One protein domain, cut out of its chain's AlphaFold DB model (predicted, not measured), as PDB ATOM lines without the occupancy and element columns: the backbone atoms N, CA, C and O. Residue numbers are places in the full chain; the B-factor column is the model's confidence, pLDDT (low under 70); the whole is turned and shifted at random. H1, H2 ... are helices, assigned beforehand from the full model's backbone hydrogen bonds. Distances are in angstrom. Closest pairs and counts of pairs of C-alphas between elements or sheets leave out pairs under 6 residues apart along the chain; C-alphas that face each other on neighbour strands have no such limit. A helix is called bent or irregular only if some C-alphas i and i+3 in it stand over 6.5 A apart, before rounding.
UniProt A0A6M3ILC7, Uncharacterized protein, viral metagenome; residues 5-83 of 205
ATOM      1  N   PHE A   5     -35.887 -30.924   6.441       95.19
ATOM      2  CA  PHE A   5     -36.273 -29.546   6.714       95.19
ATOM      3  C   PHE A   5     -37.516 -29.469   7.601       95.19
ATOM      4  O   PHE A   5     -37.506 -28.715   8.570       95.19
ATOM      5  N   ASP A   6     -38.532 -30.301   7.357       94.00
ATOM      6  CA  ASP A   6     -39.747 -30.345   8.185       94.00
ATOM      7  C   ASP A   6     -39.420 -30.692   9.645       94.00
ATOM      8  O   ASP A   6     -39.871 -30.018  10.572       94.00
ATOM      9  N   ILE A   7     -38.555 -31.691   9.858       95.31
ATOM     10  CA  ILE A   7     -38.067 -32.069  11.194       95.31
ATOM     11  C   ILE A   7     -37.299 -30.920  11.851       95.31
ATOM     12  O   ILE A   7     -37.480 -30.637  13.040       95.31
ATOM     13  N   TYR A   8     -36.435 -30.247  11.090       95.44
ATOM     14  CA  TYR A   8     -35.691 -29.095  11.585       95.44
ATOM     15  C   TYR A   8     -36.634 -27.959  12.002       95.44
ATOM     16  O   TYR A   8     -36.491 -27.423  13.101       95.44
ATOM     17  N   VAL A   9     -37.621 -27.622  11.167       95.50
ATOM     18  CA  VAL A   9     -38.619 -26.582  11.445       95.50
ATOM     19  C   VAL A   9     -39.417 -26.920  12.700       95.50
ATOM     20  O   VAL A   9     -39.488 -26.074  13.594       95.50
ATOM     21  N   ALA A  10     -39.944 -28.143  12.814       95.50
ATOM     22  CA  ALA A  10     -40.711 -28.579  13.980       95.50
ATOM     23  C   ALA A  10     -39.895 -28.448  15.278       95.50
ATOM     24  O   ALA A  10     -40.349 -27.846  16.253       95.50
ATOM     25  N   PHE A  11     -38.632 -28.887  15.266       95.69
ATOM     26  CA  PHE A  11     -37.730 -28.713  16.407       95.69
ATOM     27  C   PHE A  11     -37.499 -27.232  16.758       95.69
ATOM     28  O   PHE A  11     -37.530 -26.859  17.932       95.69
ATOM     29  N   ARG A  12     -37.256 -26.367  15.762       95.12
ATOM     30  CA  ARG A  12     -37.016 -24.928  15.988       95.12
ATOM     31  C   ARG A  12     -38.258 -24.220  16.518       95.12
ATOM     32  O   ARG A  12     -38.124 -23.365  17.393       95.12
ATOM     33  N   LYS A  13     -39.437 -24.586  16.019       94.94
ATOM     34  CA  LYS A  13     -40.735 -24.079  16.471       94.94
ATOM     35  C   LYS A  13     -40.989 -24.465  17.929       94.94
ATOM     36  O   LYS A  13     -41.197 -23.574  18.748       94.94
ATOM     37  N   ALA A  14     -40.838 -25.744  18.272       95.00
ATOM     38  CA  ALA A  14     -40.990 -26.227  19.643       95.00
ATOM     39  C   ALA A  14     -39.992 -25.565  20.611       95.00
ATOM     40  O   ALA A  14     -40.359 -25.103  21.693       95.00
ATOM     41  N   GLN A  15     -38.730 -25.405  20.191       95.06
ATOM     42  CA  GLN A  15     -37.723 -24.682  20.971       95.06
ATOM     43  C   GLN A  15     -38.133 -23.224  21.230       95.06
ATOM     44  O   GLN A  15     -37.980 -22.716  22.340       95.06
ATOM     45  N   SER A  16     -38.616 -22.544  20.190       94.00
ATOM     46  CA  SER A  16     -39.092 -21.159  20.249       94.00
ATOM     47  C   SER A  16     -40.253 -21.005  21.217       94.00
ATOM     48  O   SER A  16     -40.222 -20.112  22.061       94.00
ATOM     49  N   ASN A  17     -41.232 -21.908  21.135       92.62
ATOM     50  CA  ASN A  17     -42.387 -21.931  22.025       92.62
ATOM     51  C   ASN A  17     -41.951 -22.113  23.483       92.62
ATOM     52  O   ASN A  17     -42.347 -21.331  24.343       92.62
ATOM     53  N   TYR A  18     -41.059 -23.071  23.751       93.50
ATOM     54  CA  TYR A  18     -40.560 -23.333  25.103       93.50
ATOM     55  C   TYR A  18     -39.767 -22.157  25.697       93.50
ATOM     56  O   TYR A  18     -39.879 -21.853  26.881       93.50
ATOM     57  N   ILE A  19     -38.949 -21.480  24.884       92.88
ATOM     58  CA  ILE A  19     -38.123 -20.341  25.328       92.88
ATOM     59  C   ILE A  19     -38.907 -19.012  25.267       92.88
ATOM     60  O   ILE A  19     -38.409 -17.983  25.725       92.88
ATOM     61  N   ASN A  20     -40.128 -19.025  24.724       91.25
ATOM     62  CA  ASN A  20     -40.950 -17.853  24.437       91.25
ATOM     63  C   ASN A  20     -40.200 -16.789  23.608       91.25
ATOM     64  O   ASN A  20     -40.128 -15.612  23.965       91.25
ATOM     65  N   ARG A  21     -39.554 -17.221  22.515       88.81
ATOM     66  CA  ARG A  21     -38.793 -16.355  21.598       88.81
ATOM     67  C   ARG A  21     -38.984 -16.789  20.152       88.81
ATOM     68  O   ARG A  21     -38.857 -17.980  19.913       88.81
ATOM     69  N   PRO A  22     -39.134 -15.864  19.185       88.69
ATOM     70  CA  PRO A  22     -39.314 -16.218  17.778       88.69
ATOM     71  C   PRO A  22     -38.213 -17.144  17.247       88.69
ATOM     72  O   PRO A  22     -37.019 -16.882  17.444       88.69
ATOM     73  N   TYR A  23     -38.596 -18.203  16.528       88.56
ATOM     74  CA  TYR A  23     -37.625 -19.045  15.833       88.56
ATOM     75  C   TYR A  23     -37.093 -18.356  14.576       88.56
ATOM     76  O   TYR A  23     -37.747 -17.536  13.938       88.56
ATOM     77  N   ARG A  24     -35.864 -18.720  14.214       88.88
ATOM     78  CA  ARG A  24     -35.208 -18.296  12.977       88.88
ATOM     79  C   ARG A  24     -34.885 -19.526  12.150       88.88
ATOM     80  O   ARG A  24     -34.351 -20.500  12.692       88.88
ATOM     81  N   LEU A  25     -35.193 -19.447  10.863       93.25
ATOM     82  CA  LEU A  25     -34.821 -20.435   9.858       93.25
ATOM     83  C   LEU A  25     -33.698 -19.868   8.977       93.25
ATOM     84  O   LEU A  25     -33.618 -18.648   8.803       93.25
ATOM     85  N   PRO A  26     -32.794 -20.716   8.461       91.19
ATOM     86  CA  PRO A  26     -31.810 -20.281   7.479       91.19
ATOM     87  C   PRO A  26     -32.505 -19.887   6.166       91.19
ATOM     88  O   PRO A  26     -33.534 -20.455   5.815       91.19
ATOM     89  N   LYS A  27     -31.932 -18.913   5.445       89.38
ATOM     90  CA  LYS A  27     -32.421 -18.513   4.111       89.38
ATOM     91  C   LYS A  27     -32.206 -19.612   3.069       89.38
ATOM     92  O   LYS A  27     -33.051 -19.804   2.209       89.38
ATOM     93  N   ASP A  28     -31.078 -20.306   3.179       92.50
ATOM     94  CA  ASP A  28     -30.699 -21.451   2.359       92.50
ATOM     95  C   ASP A  28     -30.440 -22.623   3.309       92.50
ATOM     96  O   ASP A  28     -29.503 -22.590   4.119       92.50
ATOM     97  N   PHE A  29     -31.353 -23.594   3.297       93.19
ATOM     98  CA  PHE A  29     -31.295 -24.727   4.210       93.19
ATOM     99  C   PHE A  29     -30.230 -25.741   3.802       93.19
ATOM    100  O   PHE A  29     -29.551 -26.262   4.685       93.19
ATOM    101  N   ASP A  30     -30.035 -25.970   2.507       91.06
ATOM    102  CA  ASP A  30     -29.078 -26.957   2.007       91.06
ATOM    103  C   ASP A  30     -27.650 -26.511   2.330       91.06
ATOM    104  O   ASP A  30     -26.886 -27.249   2.958       91.06
ATOM    105  N   LEU A  31     -27.332 -25.236   2.078       91.56
ATOM    106  CA  LEU A  31     -26.047 -24.655   2.466       91.56
ATOM    107  C   LEU A  31     -25.821 -24.709   3.986       91.56
ATOM    108  O   LEU A  31     -24.702 -24.933   4.459       91.56
ATOM    109  N   PHE A  32     -26.874 -24.480   4.778       92.31
ATOM    110  CA  PHE A  32     -26.805 -24.581   6.236       92.31
ATOM    111  C   PHE A  32     -26.538 -26.023   6.691       92.31
ATOM    112  O   PHE A  32     -25.692 -26.238   7.565       92.31
ATOM    113  N   LEU A  33     -27.230 -26.993   6.096       89.75
ATOM    114  CA  LEU A  33     -27.113 -28.410   6.415       89.75
ATOM    115  C   LEU A  33     -25.723 -28.957   6.066       89.75
ATOM    116  O   LEU A  33     -25.178 -29.749   6.829       89.75
ATOM    117  N   GLU A  34     -25.141 -28.511   4.952       88.31
ATOM    118  CA  GLU A  34     -23.816 -28.942   4.501       88.31
ATOM    119  C   GLU A  34     -22.666 -28.264   5.249       88.31
ATOM    120  O   GLU A  34     -21.689 -28.924   5.593       88.31
ATOM    121  N   LYS A  35     -22.751 -26.946   5.484       87.62
ATOM    122  CA  LYS A  35     -21.586 -26.154   5.926       87.62
ATOM    123  C   LYS A  35     -21.644 -25.671   7.370       87.62
ATOM    124  O   LYS A  35     -20.622 -25.236   7.894       87.62
ATOM    125  N   ARG A  36     -22.821 -25.655   8.006       86.50
ATOM    126  CA  ARG A  36     -23.005 -25.043   9.340       86.50
ATOM    127  C   ARG A  36     -23.477 -26.015  10.407       86.50
ATOM    128  O   ARG A  36     -23.222 -25.777  11.588       86.50
ATOM    129  N   LEU A  37     -24.173 -27.081  10.028       88.50
ATOM    130  CA  LEU A  37     -24.612 -28.098  10.971       88.50
ATOM    131  C   LEU A  37     -23.496 -29.120  11.203       88.50
ATOM    132  O   LEU A  37     -22.875 -29.600  10.263       88.50
ATOM    133  N   ASN A  38     -23.240 -29.474  12.463       90.94
ATOM    134  CA  ASN A  38     -22.260 -30.517  12.752       90.94
ATOM    135  C   ASN A  38     -22.754 -31.900  12.278       90.94
ATOM    136  O   ASN A  38     -23.952 -32.198  12.285       90.94
ATOM    137  N   GLU A  39     -21.808 -32.773  11.932       90.00
ATOM    138  CA  GLU A  39     -22.091 -34.117  11.406       90.00
ATOM    139  C   GLU A  39     -22.965 -34.964  12.342       90.00
ATOM    140  O   GLU A  39     -23.836 -35.715  11.905       90.00
ATOM    141  N   LYS A  40     -22.789 -34.810  13.659       90.31
ATOM    142  CA  LYS A  40     -23.597 -35.527  14.654       90.31
ATOM    143  C   LYS A  40     -25.079 -35.149  14.568       90.31
ATOM    144  O   LYS A  40     -25.935 -36.031  14.603       90.31
ATOM    145  N   ASN A  41     -25.389 -33.859  14.468       89.62
ATOM    146  CA  ASN A  41     -26.763 -33.376  14.360       89.62
ATOM    147  C   ASN A  41     -27.359 -33.693  12.990       89.62
ATOM    148  O   ASN A  41     -28.537 -34.031  12.928       89.62
ATOM    149  N   LYS A  42     -26.553 -33.647  11.923       91.94
ATOM    150  CA  LYS A  42     -26.972 -34.048  10.576       91.94
ATOM    151  C   LYS A  42     -27.440 -35.505  10.549       91.94
ATOM    152  O   LYS A  42     -28.601 -35.766  10.240       91.94
ATOM    153  N   LYS A  43     -26.602 -36.431  11.028       92.12
ATOM    154  CA  LYS A  43     -26.952 -37.858  11.152       92.12
ATOM    155  C   LYS A  43     -28.174 -38.088  12.040       92.12
ATOM    156  O   LYS A  43     -29.004 -38.946  11.750       92.12
ATOM    157  N   ALA A  44     -28.300 -37.329  13.129       92.75
ATOM    158  CA  ALA A  44     -29.464 -37.429  13.999       92.75
ATOM    159  C   ALA A  44     -30.749 -36.982  13.282       92.75
ATOM    160  O   ALA A  44     -31.745 -37.693  13.351       92.75
ATOM    161  N   LEU A  45     -30.732 -35.859  12.558       93.88
ATOM    162  CA  LEU A  45     -31.877 -35.374  11.782       93.88
ATOM    163  C   LEU A  45     -32.290 -36.344  10.670       93.88
ATOM    164  O   LEU A  45     -33.478 -36.623  10.517       93.88
ATOM    165  N   GLU A  46     -31.329 -36.899   9.932       94.00
ATOM    166  CA  GLU A  46     -31.579 -37.939   8.925       94.00
ATOM    167  C   GLU A  46     -32.256 -39.164   9.550       94.00
ATOM    168  O   GLU A  46     -33.265 -39.661   9.043       94.00
ATOM    169  N   LEU A  47     -31.749 -39.618  10.702       94.38
ATOM    170  CA  LEU A  47     -32.312 -40.759  11.415       94.38
ATOM    171  C   LEU A  47     -33.735 -40.474  11.908       94.38
ATOM    172  O   LEU A  47     -34.623 -41.301  11.714       94.38
ATOM    173  N   ILE A  48     -33.969 -39.305  12.505       94.75
ATOM    174  CA  ILE A  48     -35.297 -38.857  12.949       94.75
ATOM    175  C   ILE A  48     -36.278 -38.854  11.774       94.75
ATOM    176  O   ILE A  48     -37.364 -39.430  11.862       94.75
ATOM    177  N   THR A  49     -35.864 -38.271  10.649       95.00
ATOM    178  CA  THR A  49     -36.663 -38.190   9.421       95.00
ATOM    179  C   THR A  49     -37.022 -39.583   8.906       95.00
ATOM    180  O   THR A  49     -38.179 -39.856   8.581       95.00
ATOM    181  N   LYS A  50     -36.055 -40.509   8.889       95.12
ATOM    182  CA  LYS A  50     -36.296 -41.908   8.517       95.12
ATOM    183  C   LYS A  50     -37.307 -42.571   9.451       95.12
ATOM    184  O   LYS A  50     -38.181 -43.286   8.971       95.12
ATOM    185  N   TYR A  51     -37.214 -42.344  10.760       94.06
ATOM    186  CA  TYR A  51     -38.140 -42.929  11.734       94.06
ATOM    187  C   TYR A  51     -39.574 -42.437  11.547       94.06
ATOM    188  O   TYR A  51     -40.473 -43.272  11.471       94.06
ATOM    189  N   PHE A  52     -39.792 -41.129  11.396       93.69
ATOM    190  CA  PHE A  52     -41.129 -40.588  11.136       93.69
ATOM    191  C   PHE A  52     -41.726 -41.083   9.818       93.69
ATOM    192  O   PHE A  52     -42.904 -41.409   9.770       93.69
ATOM    193  N   ASN A  53     -40.917 -41.230   8.769       92.75
ATOM    194  CA  ASN A  53     -41.399 -41.770   7.498       92.75
ATOM    195  C   ASN A  53     -41.655 -43.287   7.510       92.75
ATOM    196  O   ASN A  53     -42.286 -43.788   6.585       92.75
ATOM    197  N   THR A  54     -41.147 -44.034   8.499       91.50
ATOM    198  CA  THR A  54     -41.226 -45.507   8.504       91.50
ATOM    199  C   THR A  54     -41.994 -46.044   9.704       91.50
ATOM    200  O   THR A  54     -43.100 -46.551   9.563       91.50
ATOM    201  N   LYS A  55     -41.420 -45.941  10.904       88.12
ATOM    202  CA  LYS A  55     -41.973 -46.534  12.127       88.12
ATOM    203  C   LYS A  55     -43.011 -45.643  12.798       88.12
ATOM    204  O   LYS A  55     -43.910 -46.155  13.456       88.12
ATOM    205  N   TRP A  56     -42.874 -44.327  12.672       89.62
ATOM    206  CA  TRP A  56     -43.627 -43.332  13.441       89.62
ATOM    207  C   TRP A  56     -44.517 -42.454  12.554       89.62
ATOM    208  O   TRP A  56     -44.743 -41.289  12.859       89.62
ATOM    209  N   PHE A  57     -45.059 -43.030  11.479       86.38
ATOM    210  CA  PHE A  57     -45.893 -42.315  10.506       86.38
ATOM    211  C   PHE A  57     -47.185 -41.724  11.100       86.38
ATOM    212  O   PHE A  57     -47.726 -40.770  10.554       86.38
ATOM    213  N   ASN A  58     -47.658 -42.267  12.227       85.00
ATOM    214  CA  ASN A  58     -48.849 -41.800  12.948       85.00
ATOM    215  C   ASN A  58     -48.541 -40.854  14.122       85.00
ATOM    216  O   ASN A  58     -49.452 -40.502  14.871       85.00
ATOM    217  N   ILE A  59     -47.274 -40.496  14.352       88.94
ATOM    218  CA  ILE A  59     -46.901 -39.574  15.430       88.94
ATOM    219  C   ILE A  59     -47.002 -38.138  14.914       88.94
ATOM    220  O   ILE A  59     -46.452 -37.808  13.865       88.94
ATOM    221  N   ASP A  60     -47.669 -37.276  15.682       89.62
ATOM    222  CA  ASP A  60     -47.682 -35.834  15.442       89.62
ATOM    223  C   ASP A  60     -46.298 -35.260  15.783       89.62
ATOM    224  O   ASP A  60     -45.880 -35.240  16.946       89.62
ATOM    225  N   ILE A  61     -45.572 -34.839  14.744       92.62
ATOM    226  CA  ILE A  61     -44.189 -34.357  14.830       92.62
ATOM    227  C   ILE A  61     -44.094 -33.139  15.752       92.62
ATOM    228  O   ILE A  61     -43.221 -33.104  16.620       92.62
ATOM    229  N   ASP A  62     -44.991 -32.164  15.578       92.19
ATOM    230  CA  ASP A  62     -44.975 -30.907  16.329       92.19
ATOM    231  C   ASP A  62     -45.172 -31.200  17.823       92.19
ATOM    232  O   ASP A  62     -44.343 -30.808  18.648       92.19
ATOM    233  N   ARG A  63     -46.191 -32.003  18.166       92.44
ATOM    234  CA  ARG A  63     -46.449 -32.396  19.564       92.44
ATOM    235  C   ARG A  63     -45.301 -33.193  20.169       92.44
ATOM    236  O   ARG A  63     -44.968 -33.001  21.336       92.44
ATOM    237  N   TYR A  64     -44.695 -34.096  19.399       94.19
ATOM    238  CA  TYR A  64     -43.583 -34.906  19.893       94.19
ATOM    239  C   TYR A  64     -42.377 -34.037  20.274       94.19
ATOM    240  O   TYR A  64     -41.750 -34.264  21.313       94.19
ATOM    241  N   PHE A  65     -42.065 -33.014  19.471       95.75
ATOM    242  CA  PHE A  65     -41.002 -32.066  19.800       95.75
ATOM    243  C   PHE A  65     -41.366 -31.150  20.971       95.75
ATOM    244  O   PHE A  65     -40.512 -30.946  21.837       95.75
ATOM    245  N   ASP A  66     -42.604 -30.655  21.041       94.25
ATOM    246  CA  ASP A  66     -43.087 -29.857  22.177       94.25
ATOM    247  C   ASP A  66     -42.938 -30.633  23.495       94.25
ATOM    248  O   ASP A  66     -42.344 -30.133  24.451       94.25
ATOM    249  N   TYR A  67     -43.351 -31.903  23.520       94.44
ATOM    250  CA  TYR A  67     -43.175 -32.787  24.675       94.44
ATOM    251  C   TYR A  67     -41.709 -33.062  25.014       94.44
ATOM    252  O   TYR A  67     -41.355 -33.222  26.183       94.44
ATOM    253  N   GLY A  68     -40.826 -33.090  24.015       94.69
ATOM    254  CA  GLY A  68     -39.388 -33.212  24.238       94.69
ATOM    255  C   GLY A  68     -38.811 -32.024  25.003       94.69
ATOM    256  O   GLY A  68     -38.028 -32.210  25.939       94.69
ATOM    257  N   PHE A  69     -39.232 -30.808  24.646       95.62
ATOM    258  CA  PHE A  69     -38.865 -29.597  25.377       95.62
ATOM    259  C   PHE A  69     -39.579 -29.483  26.728       95.62
ATOM    260  O   PHE A  69     -38.954 -29.042  27.686       95.62
ATOM    261  N   GLU A  70     -40.827 -29.934  26.857       93.50
ATOM    262  CA  GLU A  70     -41.524 -30.015  28.150       93.50
ATOM    263  C   GLU A  70     -40.764 -30.925  29.132       93.50
ATOM    264  O   GLU A  70     -40.531 -30.544  30.278       93.50
ATOM    265  N   LEU A  71     -40.302 -32.093  28.668       93.62
ATOM    266  CA  LEU A  71     -39.658 -33.102  29.512       93.62
ATOM    267  C   LEU A  71     -38.190 -32.791  29.842       93.62
ATOM    268  O   LEU A  71     -37.736 -33.042  30.957       93.62
ATOM    269  N   PHE A  72     -37.415 -32.292  28.875       94.00
ATOM    270  CA  PHE A  72     -35.964 -32.094  29.037       94.00
ATOM    271  C   PHE A  72     -35.529 -30.624  29.032       94.00
ATOM    272  O   PHE A  72     -34.340 -30.326  29.205       94.00
ATOM    273  N   GLY A  73     -36.453 -29.692  28.815       93.19
ATOM    274  CA  GLY A  73     -36.175 -28.265  28.737       93.19
ATOM    275  C   GLY A  73     -35.107 -27.914  27.706       93.19
ATOM    276  O   GLY A  73     -34.983 -28.529  26.646       93.19
ATOM    277  N   LYS A  74     -34.253 -26.946  28.053       91.44
ATOM    278  CA  LYS A  74     -33.147 -26.478  27.194       91.44
ATOM    279  C   LYS A  74     -32.117 -27.564  26.853       91.44
ATOM    280  O   LYS A  74     -31.322 -27.370  25.941       91.44
ATOM    281  N   SER A  75     -32.113 -28.686  27.578       91.56
ATOM    282  CA  SER A  75     -31.203 -29.808  27.324       91.56
ATOM    283  C   SER A  75     -31.712 -30.776  26.249       91.56
ATOM    284  O   SER A  75     -31.012 -31.730  25.894       91.56
ATOM    285  N   PHE A  76     -32.918 -30.548  25.719       95.12
ATOM    286  CA  PHE A  76     -33.443 -31.326  24.611       95.12
ATOM    287  C   PHE A  76     -32.662 -31.052  23.319       95.12
ATOM    288  O   PHE A  76     -32.452 -29.913  22.906       95.12
ATOM    289  N   THR A  77     -32.199 -32.127  22.689       92.31
ATOM    290  CA  THR A  77     -31.347 -32.116  21.493       92.31
ATOM    291  C   THR A  77     -31.756 -33.269  20.583       92.31
ATOM    292  O   THR A  77     -32.392 -34.217  21.048       92.31
ATOM    293  N   TYR A  78     -31.317 -33.263  19.321       90.69
ATOM    294  CA  TYR A  78     -31.581 -34.368  18.390       90.69
ATOM    295  C   TYR A  78     -31.111 -35.728  18.924       90.69
ATOM    296  O   TYR A  78     -31.780 -36.734  18.725       90.69
ATOM    297  N   SER A  79     -30.018 -35.774  19.693       84.44
ATOM    298  CA  SER A  79     -29.563 -37.021  20.325       84.44
ATOM    299  C   SER A  79     -30.493 -37.549  21.421       84.44
ATOM    300  O   SER A  79     -30.494 -38.746  21.689       84.44
ATOM    301  N   ARG A  80     -31.292 -36.684  22.061       87.38
ATOM    302  CA  ARG A  80     -32.272 -37.090  23.083       87.38
ATOM    303  C   ARG A  80     -33.637 -37.452  22.496       87.38
ATOM    304  O   ARG A  80     -34.508 -37.882  23.242       87.38
ATOM    305  N   PHE A  81     -33.812 -37.322  21.184       89.19
ATOM    306  CA  PHE A  81     -35.064 -37.618  20.490       89.19
ATOM    307  C   PHE A  81     -35.534 -39.071  20.684       89.19
ATOM    308  O   PHE A  81     -36.714 -39.323  20.917       89.19
ATOM    309  N   PHE A  82     -34.597 -40.021  20.644       89.25
ATOM    310  CA  PHE A  82     -34.870 -41.453  20.807       89.25
ATOM    311  C   PHE A  82     -34.850 -41.913  22.269       89.25
ATOM    312  O   PHE A  82     -34.777 -43.108  22.546       89.25
ATOM    313  N   ASN A  83     -34.876 -40.984  23.229       90.88
ATOM    314  CA  ASN A  83     -34.920 -41.360  24.632       90.88
ATOM    315  C   ASN A  83     -36.241 -42.085  24.938       90.88
ATOM    316  O   ASN A  83     -37.318 -41.536  24.704       90.88
TER     317      ASN A  83
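What this domain is: This is residues 5 to 83 of the 205 residues of an uncharacterized protein of viral metagenome (UniProt A0A6M3ILC7). H1 and H4 pack together at a slant, H3 crosses near the beginning of H1, and short H2 sits at the rim, near H3. The printed part has 79 residues with four named helices, H1 H2 H3 H4 along the chain, and no named strand: all helix. It is compact, with a radius of gyration of the C-alphas of 12.3 A, and spans 32 by 30 by 19 A.

Where its parts are: H1, residues 5 to 19, 20.8 A long, begins at C-alpha 5 (-36.273, -29.546, 6.714). H2 is residues 29 to 35; H3, residues 39 to 54, is 22.5 A long. H4, residues 61 to 75, ends at C-alpha 75 (-31.203, -29.808, 27.324); it is irregular, C-alphas 71 and 74 being 9.6 A apart.

How they stand to each other: H1 touches H4, C-alphas of Ala 14 and Asp 66 closest at 4.9 A, at a steep tilt of 50 degrees. H1 touches H3 with residues 7 to 8 alone, C-alphas of Ile 7 and Thr 49 closest at 6.5 A. H2 and H4 are apart. Every O i to N i+4 pair is within hydrogen-bond range in H1, H2 and H3, 9 of 11 in H4.

The domain as a whole: The farthest C-alphas, Lys 35 and Asn 58, are 32.2 A apart. The printed part has no cut and no long link; no printed residue is under 70 in pLDDT.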